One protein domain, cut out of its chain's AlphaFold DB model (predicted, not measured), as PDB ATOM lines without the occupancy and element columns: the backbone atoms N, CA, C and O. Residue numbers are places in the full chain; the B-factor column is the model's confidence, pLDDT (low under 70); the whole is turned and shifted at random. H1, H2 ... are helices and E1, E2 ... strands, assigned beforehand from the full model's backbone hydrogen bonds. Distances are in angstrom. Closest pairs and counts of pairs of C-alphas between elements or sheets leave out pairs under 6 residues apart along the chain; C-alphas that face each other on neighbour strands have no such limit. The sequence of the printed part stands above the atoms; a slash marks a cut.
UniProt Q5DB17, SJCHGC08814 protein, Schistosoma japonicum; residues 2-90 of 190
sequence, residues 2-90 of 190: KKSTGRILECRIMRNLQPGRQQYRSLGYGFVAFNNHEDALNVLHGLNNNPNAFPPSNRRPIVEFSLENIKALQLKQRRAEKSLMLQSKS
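AT A GLANCE: This is residues 2 to 90 of the 190 residues of the protein "SJCHGC08814 protein" of Schistosoma japonicum (UniProt Q5DB17). A long hairpin of two strands, E1 and E2, with a small helix, H1, that starts just after the end of E2 and slants back beside that end of the hairpin, makes a body from which a long straight helix, H2, sticks out as a free arm. Between the helices, the stretch from residue 48 to residue 69 has no named element; it loops out past the end of H1 and folds back toward the hairpin before it leads into the arm. The printed part has 89 residues with two named strands and two named helices, in the order E1, E2, H1, H2; the sheet, order E1 - E2, is antiparallel, and the class is mixed, helices and strands. The whole is only just extended, close to loose, with a radius of gyration of the C-alphas of 18.3 A and spans of 56 by 45 by 21 A.

IN THESE COORDINATES: E1 is residues 8 to 15, 20.4 A from first to last C-alpha, and begins at C-alpha 8 at (133.304, 124.404, 139.214). E2 is residues 26 to 34, 21.7 A long, and bends by 54 degrees at residue 29. H1 is residues 37 to 47, 15.3 A long, with C-alpha 37 at (141.186, 123.624, 146.737). H2, the longest helix, is residues 70 to 89, 28.9 A long, and ends at C-alpha 89 at (112.218, 96.336, 155.787).

HOW THE PARTS SIT: E1 and E2 form a hairpin of antiparallel neighbours, with 166 degrees between their directions. The C-alphas of Cys 11 and Val 32 face each other at 4.5 A. Across the pair, N 9 and O 33 are within hydrogen-bond range at 2.8 A, and N 27 and O 14 at 2.9 A. The closest C-alphas of E2 and H1 are those of Phe 34 and Ala 40, 6.1 A apart, the one pair within 8 A. E1 and H1 are apart. H2 is apart from E1, E2 and H1. In H1 and H2 every O i to N i+4 pair is within hydrogen-bond range.

THE WHOLE: The two C-alphas farthest apart are those of Asn 52 and Ser 90, 56.9 A. Residues 67 to 90, of which 70 to 89 belong to H2, stand free. The body without them has 65 residues, spans 48 by 26 by 17 A and has a radius of gyration of 14.2 A. The link from H1 to H2, 22 residues, is long; that from E1 to E2, 10 residues, is short, and that from E2 to H1, 2 residues, is tight. The printed part has no cut. The mean pLDDT of the printed part is 88.1, and residues 2 to 5 and residue 90 are under 70.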
ATOM      1  N   LYS A   2     151.045 126.780 134.699       53.53
ATOM      2  CA  LYS A   2     149.736 126.366 134.167       53.53
ATOM      3  C   LYS A   2     148.660 127.000 135.052       53.53
ATOM      4  O   LYS A   2     148.561 126.645 136.219       53.53
ATOM      5  N   LYS A   3     147.900 127.965 134.525       56.41
ATOM      6  CA  LYS A   3     146.692 128.457 135.199       56.41
ATOM      7  C   LYS A   3     145.722 127.284 135.252       56.41
ATOM      8  O   LYS A   3     145.320 126.789 134.200       56.41
ATOM      9  N   SER A   4     145.416 126.804 136.452       62.56
ATOM     10  CA  SER A   4     144.392 125.790 136.636       62.56
ATOM     11  C   SER A   4     143.080 126.336 136.072       62.56
ATOM     12  O   SER A   4     142.647 127.452 136.365       62.56
ATOM     13  N   THR A   5     142.481 125.582 135.158       64.56
ATOM     14  CA  THR A   5     141.162 125.893 134.619       64.56
ATOM     15  C   THR A   5     140.166 125.592 135.732       64.56
ATOM     16  O   THR A   5     139.750 124.444 135.866       64.56
ATOM     17  N   GLY A   6     139.884 126.583 136.582       72.25
ATOM     18  CA  GLY A   6     139.120 126.421 137.818       72.25
ATOM     19  C   GLY A   6     137.770 125.748 137.597       72.25
ATOM     20  O   GLY A   6     136.780 126.405 137.267       72.25
ATOM     21  N   ARG A   7     137.731 124.419 137.747       88.88
ATOM     22  CA  ARG A   7     136.557 123.615 137.411       88.88
ATOM     23  C   ARG A   7     135.567 123.688 138.562       88.88
ATOM     24  O   ARG A   7     135.816 123.172 139.653       88.88
ATOM     25  N   ILE A   8     134.430 124.315 138.289       92.81
ATOM     26  CA  ILE A   8     133.304 124.404 139.214       92.81
ATOM     27  C   ILE A   8     132.488 123.107 139.114       92.81
ATOM     28  O   ILE A   8     132.143 122.675 138.015       92.81
ATOM     29  N   LEU A   9     132.195 122.491 140.259       93.56
ATOM     30  CA  LEU A   9     131.336 121.310 140.379       93.56
ATOM     31  C   LEU A   9     129.865 121.707 140.503       93.56
ATOM     32  O   LEU A   9     129.011 121.204 139.780       93.56
ATOM     33  N   GLU A  10     129.575 122.630 141.416       93.19
ATOM     34  CA  GLU A  10     128.221 123.101 141.699       93.19
ATOM     35  C   GLU A  10     128.262 124.588 142.060       93.19
ATOM     36  O   GLU A  10     129.186 125.060 142.720       93.19
ATOM     37  N   CYS A  11     127.237 125.334 141.655       94.75
ATOM     38  CA  CYS A  11     127.014 126.701 142.105       94.75
ATOM     39  C   CYS A  11     125.553 126.858 142.525       94.75
ATOM     40  O   CYS A  11     124.637 126.520 141.769       94.75
ATOM     41  N   ARG A  12     125.325 127.376 143.734       94.50
ATOM     42  CA  ARG A  12     123.992 127.465 144.326       94.50
ATOM     43  C   ARG A  12     123.736 128.819 144.973       94.50
ATOM     44  O   ARG A  12     124.348 129.169 145.976       94.50
ATOM     45  N   ILE A  13     122.748 129.545 144.452       95.06
ATOM     46  CA  ILE A  13     122.293 130.829 145.006       95.06
ATOM     47  C   ILE A  13     121.180 130.587 146.023       95.06
ATOM     48  O   ILE A  13     120.187 129.917 145.721       95.06
ATOM     49  N   MET A  14     121.314 131.157 147.219       93.62
ATOM     50  CA  MET A  14     120.301 131.020 148.261       93.62
ATOM     51  C   MET A  14     119.164 132.021 148.052       93.62
ATOM     52  O   MET A  14     119.382 133.208 147.790       93.62
ATOM     53  N   ARG A  15     117.921 131.541 148.154       95.56
ATOM     54  CA  ARG A  15     116.698 132.327 147.928       95.56
ATOM     55  C   ARG A  15     115.704 132.113 149.061       95.56
ATOM     56  O   ARG A  15     115.706 131.065 149.702       95.56
ATOM     57  N   ASN A  16     114.837 133.095 149.287       94.38
ATOM     58  CA  ASN A  16     113.754 132.975 150.252       94.38
ATOM     59  C   ASN A  16     112.679 132.005 149.728       94.38
ATOM     60  O   ASN A  16     112.092 132.240 148.672       94.38
ATOM     61  N   LEU A  17     112.426 130.918 150.460       91.06
ATOM     62  CA  LEU A  17     111.379 129.933 150.147       91.06
ATOM     63  C   LEU A  17     110.051 130.226 150.863       91.06
ATOM     64  O   LEU A  17     109.075 129.510 150.643       91.06
ATOM     65  N   GLN A  18     109.999 131.240 151.732       88.69
ATOM     66  CA  GLN A  18     108.772 131.573 152.445       88.69
ATOM     67  C   GLN A  18     107.681 132.009 151.455       88.69
ATOM     68  O   GLN A  18     107.949 132.827 150.568       88.69
ATOM     69  N   PRO A  19     106.452 131.481 151.599       85.56
ATOM     70  CA  PRO A  19     105.344 131.869 150.740       85.56
ATOM     71  C   PRO A  19     104.992 133.340 150.989       85.56
ATOM     72  O   PRO A  19     104.754 133.745 152.127       85.56
ATOM     73  N   GLY A  20     104.957 134.156 149.933       87.75
ATOM     74  CA  GLY A  20     104.629 135.578 150.047       87.75
ATOM     75  C   GLY A  20     105.155 136.441 148.902       87.75
ATOM     76  O   GLY A  20     105.695 135.951 147.916       87.75
ATOM     77  N   ARG A  21     105.024 137.767 149.044       82.38
ATOM     78  CA  ARG A  21     105.462 138.756 148.033       82.38
ATOM     79  C   ARG A  21     106.965 138.694 147.724       82.38
ATOM     80  O   ARG A  21     107.372 139.099 146.646       82.38
ATOM     81  N   GLN A  22     107.775 138.217 148.670       85.06
ATOM     82  CA  GLN A  22     109.234 138.096 148.545       85.06
ATOM     83  C   GLN A  22     109.700 136.660 148.268       85.06
ATOM     84  O   GLN A  22     110.888 136.355 148.402       85.06
ATOM     85  N   GLN A  23     108.776 135.772 147.897       86.06
ATOM     86  CA  GLN A  23     109.108 134.411 147.504       86.06
ATOM     87  C   GLN A  23     110.096 134.453 146.327       86.06
ATOM     88  O   GLN A  23     109.920 135.214 145.379       86.06
ATOM     89  N   TYR A  24     111.165 133.666 146.426       88.62
ATOM     90  CA  TYR A  24     112.284 133.585 145.481       88.62
ATOM     91  C   TYR A  24     113.253 134.774 145.435       88.62
ATOM     92  O   TYR A  24     114.205 134.734 144.651       88.62
ATOM     93  N   ARG A  25     113.114 135.788 146.299       93.50
ATOM     94  CA  ARG A  25     114.132 136.847 146.413       93.50
ATOM     95  C   ARG A  25     115.468 136.255 146.884       93.50
ATOM     96  O   ARG A  25     115.491 135.435 147.803       93.50
ATOM     97  N   SER A  26     116.580 136.672 146.276       92.88
ATOM     98  CA  SER A  26     117.928 136.249 146.681       92.88
ATOM     99  C   SER A  26     118.246 136.690 148.110       92.88
ATOM    100  O   SER A  26     117.962 137.831 148.477       92.88
ATOM    101  N   LEU A  27     118.901 135.825 148.882       92.94
ATOM    102  CA  LEU A  27     119.350 136.135 150.245       92.94
ATOM    103  C   LEU A  27     120.688 136.892 150.293       92.94
ATOM    104  O   LEU A  27     121.150 137.232 151.372       92.94
ATOM    105  N   GLY A  28     121.301 137.171 149.138       92.81
ATOM    106  CA  GLY A  28     122.563 137.915 149.049       92.81
ATOM    107  C   GLY A  28     123.821 137.062 149.212       92.81
ATOM    108  O   GLY A  28     124.911 137.614 149.239       92.81
ATOM    109  N   TYR A  29     123.682 135.736 149.280       93.88
ATOM    110  CA  TYR A  29     124.803 134.804 149.330       93.88
ATOM    111  C   TYR A  29     124.509 133.524 148.538       93.88
ATOM    112  O   TYR A  29     123.361 133.216 148.186       93.88
ATOM    113  N   GLY A  30     125.568 132.780 148.253       94.75
ATOM    114  CA  GLY A  30     125.530 131.504 147.562       94.75
ATOM    115  C   GLY A  30     126.787 130.701 147.861       94.75
ATOM    116  O   GLY A  30     127.709 131.199 148.501       94.75
ATOM    117  N   PHE A  31     126.803 129.460 147.399       94.62
ATOM    118  CA  PHE A  31     127.916 128.538 147.573       94.62
ATOM    119  C   PHE A  31     128.426 128.100 146.209       94.62
ATOM    120  O   PHE A  31     127.633 127.884 145.289       94.62
ATOM    121  N   VAL A  32     129.742 127.960 146.094       94.44
ATOM    122  CA  VAL A  32     130.412 127.437 144.905       94.44
ATOM    123  C   VAL A  32     131.302 126.292 145.358       94.44
ATOM    124  O   VAL A  32     132.148 126.473 146.229       94.44
ATOM    125  N   ALA A  33     131.087 125.112 144.789       93.44
ATOM    126  CA  ALA A  33     131.922 123.946 145.009       93.44
ATOM    127  C   ALA A  33     132.958 123.863 143.888       93.44
ATOM    128  O   ALA A  33     132.601 123.772 142.711       93.44
ATOM    129  N   PHE A  34     134.235 123.888 144.255       92.88
ATOM    130  CA  PHE A  34     135.351 123.682 143.335       92.88
ATOM    131  C   PHE A  34     135.813 122.230 143.376       92.88
ATOM    132  O   PHE A  34     135.683 121.564 144.401       92.88
ATOM    133  N   ASN A  35     136.370 121.749 142.265       92.88
ATOM    134  CA  ASN A  35     136.985 120.424 142.226       92.88
ATOM    135  C   ASN A  35     138.286 120.374 143.040       92.88
ATOM    136  O   ASN A  35     138.525 119.415 143.766       92.88
ATOM    137  N   ASN A  36     139.105 121.425 142.934       91.88
ATOM    138  CA  ASN A  36     140.386 121.543 143.622       91.88
ATOM    139  C   ASN A  36     140.365 122.716 144.608       91.88
ATOM    140  O   ASN A  36     139.758 123.757 144.352       91.88
ATOM    141  N   HIS A  37     141.084 122.574 145.722       91.06
ATOM    142  CA  HIS A  37     141.186 123.624 146.737       91.06
ATOM    143  C   HIS A  37     142.070 124.805 146.289       91.06
ATOM    144  O   HIS A  37     141.797 125.941 146.671       91.06
ATOM    145  N   GLU A  38     143.077 124.565 145.440       92.88
ATOM    146  CA  GLU A  38     143.924 125.617 144.853       92.88
ATOM    147  C   GLU A  38     143.091 126.632 144.054       92.88
ATOM    148  O   GLU A  38     143.275 127.843 144.181       92.88
ATOM    149  N   ASP A  39     142.105 126.144 143.293       92.12
ATOM    150  CA  ASP A  39     141.168 126.986 142.543       92.12
ATOM    151  C   ASP A  39     140.321 127.851 143.480       92.12
ATOM    152  O   ASP A  39     140.136 129.044 143.237       92.12
ATOM    153  N   ALA A  40     139.845 127.264 144.581       92.31
ATOM    154  CA  ALA A  40     139.067 127.978 145.584       92.31
ATOM    155  C   ALA A  40     139.885 129.093 146.261       92.31
ATOM    156  O   ALA A  40     139.372 130.196 146.452       92.31
ATOM    157  N   LEU A  41     141.161 128.836 146.572       93.06
ATOM    158  CA  LEU A  41     142.076 129.834 147.138       93.06
ATOM    159  C   LEU A  41     142.343 130.988 146.166       93.06
ATOM    160  O   LEU A  41     142.297 132.153 146.564       93.06
ATOM    161  N   ASN A  42     142.559 130.687 144.886       92.69
ATOM    162  CA  ASN A  42     142.760 131.715 143.863       92.69
ATOM    163  C   ASN A  42     141.537 132.634 143.734       92.69
ATOM    164  O   ASN A  42     141.673 133.857 143.661       92.69
ATOM    165  N   VAL A  43     140.333 132.054 143.753       92.50
ATOM    166  CA  VAL A  43     139.073 132.809 143.714       92.50
ATOM    167  C   VAL A  43     138.893 133.656 144.971       92.50
ATOM    168  O   VAL A  43     138.526 134.827 144.862       92.50
ATOM    169  N   LEU A  44     139.185 133.099 146.149       93.12
ATOM    170  CA  LEU A  44     139.154 133.823 147.418       93.12
ATOM    171  C   LEU A  44     140.054 135.064 147.362       93.12
ATOM    172  O   LEU A  44     139.587 136.165 147.643       93.12
ATOM    173  N   HIS A  45     141.310 134.916 146.940       93.38
ATOM    174  CA  HIS A  45     142.254 136.035 146.873       93.38
ATOM    175  C   HIS A  45     141.875 137.093 145.824       93.38
ATOM    176  O   HIS A  45     142.098 138.277 146.054       93.38
ATOM    177  N   GLY A  46     141.302 136.694 144.683       91.88
ATOM    178  CA  GLY A  46     140.959 137.627 143.603       91.88
ATOM    179  C   GLY A  46     139.624 138.364 143.778       91.88
ATOM    180  O   GLY A  46     139.478 139.503 143.318       91.88
ATOM    181  N   LEU A  47     138.633 137.728 144.408       93.00
ATOM    182  CA  LEU A  47     137.276 138.277 144.529       93.00
ATOM    183  C   LEU A  47     136.970 138.873 145.902       93.00
ATOM    184  O   LEU A  47     136.119 139.762 145.985       93.00
ATOM    185  N   ASN A  48     137.614 138.405 146.974       95.38
ATOM    186  CA  ASN A  48     137.282 138.880 148.311       95.38
ATOM    187  C   ASN A  48     137.585 140.377 148.459       95.38
ATOM    188  O   ASN A  48     138.670 140.846 148.123       95.38
ATOM    189  N   ASN A  49     136.608 141.131 148.963       93.94
ATOM    190  CA  ASN A  49     136.668 142.579 149.158       93.94
ATOM    191  C   ASN A  49     136.970 143.403 147.884       93.94
ATOM    192  O   ASN A  49     137.329 144.580 147.968       93.94
ATOM    193  N   ASN A  50     136.792 142.818 146.696       92.44
ATOM    194  CA  ASN A  50     137.071 143.489 145.431       92.44
ATOM    195  C   ASN A  50     135.898 144.416 145.023       92.44
ATOM    196  O   ASN A  50     134.799 143.921 144.760       92.44
ATOM    197  N   PRO A  51     136.090 145.750 144.933       90.12
ATOM    198  CA  PRO A  51     135.027 146.682 144.540       90.12
ATOM    199  C   PRO A  51     134.619 146.561 143.065       90.12
ATOM    200  O   PRO A  51     133.490 146.897 142.719       90.12
ATOM    201  N   ASN A  52     135.499 146.039 142.209       90.00
ATOM    202  CA  ASN A  52     135.275 145.958 140.766       90.00
ATOM    203  C   ASN A  52     134.522 144.683 140.351       90.00
ATOM    204  O   ASN A  52     134.168 144.531 139.185       90.00
ATOM    205  N   ALA A  53     134.267 143.761 141.286       86.88
ATOM    206  CA  ALA A  53     133.634 142.476 140.991       86.88
ATOM    207  C   ALA A  53     132.138 142.595 140.643       86.88
ATOM    208  O   ALA A  53     131.635 141.818 139.832       86.88
ATOM    209  N   PHE A  54     131.422 143.575 141.213       87.50
ATOM    210  CA  PHE A  54     130.005 143.827 140.912       87.50
ATOM    211  C   PHE A  54     129.742 145.303 140.561       87.50
ATOM    212  O   PHE A  54     129.114 146.021 141.352       87.50
ATOM    213  N   PRO A  55     130.160 145.758 139.360       80.81
ATOM    214  CA  PRO A  55     130.095 147.166 138.959       80.81
ATOM    215  C   PRO A  55     128.702 147.813 139.080       80.81
ATOM    216  O   PRO A  55     128.607 148.909 139.623       80.81
ATOM    217  N   PRO A  56     127.587 147.159 138.687       83.50
ATOM    218  CA  PRO A  56     126.263 147.791 138.733       83.50
ATOM    219  C   PRO A  56     125.729 148.059 140.144       83.50
ATOM    220  O   PRO A  56     124.699 148.704 140.307       83.50
ATOM    221  N   SER A  57     126.338 147.463 141.168       79.69
ATOM    222  CA  SER A  57     125.763 147.386 142.509       79.69
ATOM    223  C   SER A  57     126.614 148.045 143.588       79.69
ATOM    224  O   SER A  57     126.170 148.022 144.734       79.69
ATOM    225  N   ASN A  58     127.800 148.585 143.261       85.38
ATOM    226  CA  ASN A  58     128.773 149.142 144.219       85.38
ATOM    227  C   ASN A  58     128.951 148.268 145.477       85.38
ATOM    228  O   ASN A  58     129.143 148.762 146.588       85.38
ATOM    229  N   ARG A  59     128.825 146.946 145.315       89.31
ATOM    230  CA  ARG A  59     128.834 145.967 146.404       89.31
ATOM    231  C   ARG A  59     130.099 145.136 146.314       89.31
ATOM    232  O   ARG A  59     130.440 144.638 145.246       89.31
ATOM    233  N   ARG A  60     130.760 144.968 147.456       93.12
ATOM    234  CA  ARG A  60     131.977 144.167 147.580       93.12
ATOM    235  C   ARG A  60     131.595 142.731 147.940       93.12
ATOM    236  O   ARG A  60     130.840 142.554 148.899       93.12
ATOM    237  N   PRO A  61     132.064 141.717 147.195       93.94
ATOM    238  CA  PRO A  61     131.875 140.336 147.599       93.94
ATOM    239  C   PRO A  61     132.657 140.070 148.884       93.94
ATOM    240  O   PRO A  61     133.806 140.490 149.010       93.94
ATOM    241  N   ILE A  62     132.049 139.320 149.796       94.44
ATOM    242  CA  ILE A  62     132.771 138.633 150.864       94.44
ATOM    243  C   ILE A  62     132.827 137.175 150.439       94.44
ATOM    244  O   ILE A  62     131.790 136.560 150.181       94.44
ATOM    245  N   VAL A  63     134.039 136.656 150.298       94.94
ATOM    246  CA  VAL A  63     134.275 135.257 149.947       94.94
ATOM    247  C   VAL A  63     134.965 134.613 151.135       94.94
ATOM    248  O   VAL A  63     135.929 135.159 151.658       94.94
ATOM    249  N   GLU A  64     134.454 133.468 151.567       93.75
ATOM    250  CA  GLU A  64     134.972 132.703 152.697       93.75
ATOM    251  C   GLU A  64     134.800 131.211 152.412       93.75
ATOM    252  O   GLU A  64     133.965 130.805 151.597       93.75
ATOM    253  N   PHE A  65     135.575 130.380 153.109       93.19
ATOM    254  CA  PHE A  65     135.338 128.944 153.104       93.19
ATOM    255  C   PHE A  65     134.065 128.618 153.882       93.19
ATOM    256  O   PHE A  65     133.858 129.082 155.002       93.19
ATOM    257  N   SER A  66     133.214 127.779 153.297       88.75
ATOM    258  CA  SER A  66     132.029 127.275 153.978       88.75
ATOM    259  C   SER A  66     132.441 126.368 155.138       88.75
ATOM    260  O   SER A  66     132.830 125.220 154.929       88.75
ATOM    261  N   LEU A  67     132.336 126.872 156.366       81.56
ATOM    262  CA  LEU A  67     132.488 126.059 157.570       81.56
ATOM    263  C   LEU A  67     131.187 125.294 157.816       81.56
ATOM    264  O   LEU A  67     130.195 125.838 158.308       81.56
ATOM    265  N   GLU A  68     131.165 124.022 157.434       76.56
ATOM    266  CA  GLU A  68     129.999 123.180 157.667       76.56
ATOM    267  C   GLU A  68     129.847 122.830 159.150       76.56
ATOM    268  O   GLU A  68     130.799 122.508 159.862       76.56
ATOM    269  N   ASN A  69     128.604 122.836 159.631       77.81
ATOM    270  CA  ASN A  69     128.309 122.347 160.968       77.81
ATOM    271  C   ASN A  69     128.302 120.810 160.961       77.81
ATOM    272  O   ASN A  69     127.363 120.195 160.448       77.81
ATOM    273  N   ILE A  70     129.296 120.195 161.608       77.94
ATOM    274  CA  ILE A  70     129.427 118.731 161.752       77.94
ATOM    275  C   ILE A  70     128.116 118.091 162.245       77.94
ATOM    276  O   ILE A  70     127.717 117.027 161.771       77.94
ATOM    277  N   LYS A  71     127.369 118.757 163.138       82.50
ATOM    278  CA  LYS A  71     126.083 118.241 163.641       82.50
ATOM    279  C   LYS A  71     125.015 118.172 162.548       82.50
ATOM    280  O   LYS A  71     124.191 117.256 162.553       82.50
ATOM    281  N   ALA A  72     125.009 119.129 161.621       83.00
ATOM    282  CA  ALA A  72     124.082 119.137 160.494       83.00
ATOM    283  C   ALA A  72     124.397 117.995 159.514       83.00
ATOM    284  O   ALA A  72     123.470 117.317 159.063       83.00
ATOM    285  N   LEU A  73     125.683 117.721 159.270       81.31
ATOM    286  CA  LEU A  73     126.135 116.573 158.478       81.31
ATOM    287  C   LEU A  73     125.721 115.243 159.109       81.31
ATOM    288  O   LEU A  73     125.041 114.444 158.466       81.31
ATOM    289  N   GLN A  74     126.022 115.038 160.394       88.88
ATOM    290  CA  GLN A  74     125.634 113.822 161.120       88.88
ATOM    291  C   GLN A  74     124.113 113.617 161.141       88.88
ATOM    292  O   GLN A  74     123.615 112.493 161.054       88.88
ATOM    293  N   LEU A  75     123.335 114.698 161.258       90.69
ATOM    294  CA  LEU A  75     121.878 114.621 161.190       90.69
ATOM    295  C   LEU A  75     121.390 114.224 159.789       90.69
ATOM    296  O   LEU A  75     120.445 113.440 159.685       90.69
ATOM    297  N   LYS A  76     122.019 114.741 158.726       90.38
ATOM    298  CA  LYS A  76     121.725 114.363 157.335       90.38
ATOM    299  C   LYS A  76     122.040 112.885 157.094       90.38
ATOM    300  O   LYS A  76     121.180 112.179 156.573       90.38
ATOM    301  N   GLN A  77     123.198 112.410 157.552       92.94
ATOM    302  CA  GLN A  77     123.601 111.006 157.444       92.94
ATOM    303  C   GLN A  77     122.624 110.075 158.177       92.94
ATOM    304  O   GLN A  77     122.041 109.191 157.551       92.94
ATOM    305  N   ARG A  78     122.316 110.344 159.456       93.56
ATOM    306  CA  ARG A  78     121.337 109.541 160.220       93.56
ATOM    307  C   ARG A  78     119.952 109.499 159.573       93.56
ATOM    308  O   ARG A  78     119.229 108.519 159.727       93.56
ATOM    309  N   ARG A  79     119.530 110.574 158.896       93.75
ATOM    310  CA  ARG A  79     118.259 110.588 158.150       93.75
ATOM    311  C   ARG A  79     118.317 109.674 156.926       93.75
ATOM    312  O   ARG A  79     117.350 108.951 156.699       93.75
ATOM    313  N   ALA A  80     119.421 109.687 156.181       94.06
ATOM    314  CA  ALA A  80     119.622 108.805 155.033       94.06
ATOM    315  C   ALA A  80     119.643 107.326 155.457       94.06
ATOM    316  O   ALA A  80     118.880 106.533 154.914       94.06
ATOM    317  N   GLU A  81     120.405 106.980 156.498       94.81
ATOM    318  CA  GLU A  81     120.469 105.619 157.060       94.81
ATOM    319  C   GLU A  81     119.089 105.116 157.505       94.81
ATOM    320  O   GLU A  81     118.674 104.011 157.160       94.81
ATOM    321  N   LYS A  82     118.322 105.955 158.218       93.69
ATOM    322  CA  LYS A  82     116.946 105.616 158.609       93.69
ATOM    323  C   LYS A  82     116.038 105.387 157.405       93.69
ATOM    324  O   LYS A  82     115.215 104.477 157.450       93.69
ATOM    325  N   SER A  83     116.161 106.203 156.359       91.12
ATOM    326  CA  SER A  83     115.378 106.031 155.133       91.12
ATOM    327  C   SER A  83     115.701 104.702 154.450       91.12
ATOM    328  O   SER A  83     114.780 103.986 154.070       91.12
ATOM    329  N   LEU A  84     116.985 104.348 154.348       92.62
ATOM    330  CA  LEU A  84     117.431 103.084 153.757       92.62
ATOM    331  C   LEU A  84     116.937 101.873 154.558       92.62
ATOM    332  O   LEU A  84     116.392 100.942 153.976       92.62
ATOM    333  N   MET A  85     117.031 101.908 155.892       90.62
ATOM    334  CA  MET A  85     116.543 100.818 156.751       90.62
ATOM    335  C   MET A  85     115.022 100.614 156.645       90.62
ATOM    336  O   MET A  85     114.527  99.494 156.751       90.62
ATOM    337  N   LEU A  86     114.250 101.692 156.487       88.44
ATOM    338  CA  LEU A  86     112.803 101.572 156.296       88.44
ATOM    339  C   LEU A  86     112.464 100.962 154.932       88.44
ATOM    340  O   LEU A  86     111.528 100.174 154.855       88.44
ATOM    341  N   GLN A  87     113.235 101.289 153.893       85.12
ATOM    342  CA  GLN A  87     113.074 100.711 152.557       85.12
ATOM    343  C   GLN A  87     113.494  99.236 152.504       85.12
ATOM    344  O   GLN A  87     112.839  98.440 151.837       85.12
ATOM    345  N   SER A  88     114.538  98.837 153.236       80.50
ATOM    346  CA  SER A  88     114.955  97.432 153.282       80.50
ATOM    347  C   SER A  88     113.936  96.550 154.010       80.50
ATOM    348  O   SER A  88     113.677  95.433 153.580       80.50
ATOM    349  N   LYS A  89     113.274  97.065 155.057       71.69
ATOM    350  CA  LYS A  89     112.218  96.336 155.787       71.69
ATOM    351  C   LYS A  89     110.934  96.112 154.986       71.69
ATOM    352  O   LYS A  89     110.160  95.238 155.354       71.69
ATOM    353  N   SER A  90     110.681  96.887 153.931       61.94
ATOM    354  CA  SER A  90     109.509  96.695 153.063       61.94
ATOM    355  C   SER A  90     109.709  95.667 151.945       61.94
ATOM    356  O   SER A  90     108.740  95.361 151.260       61.94
TER     357      SER A  90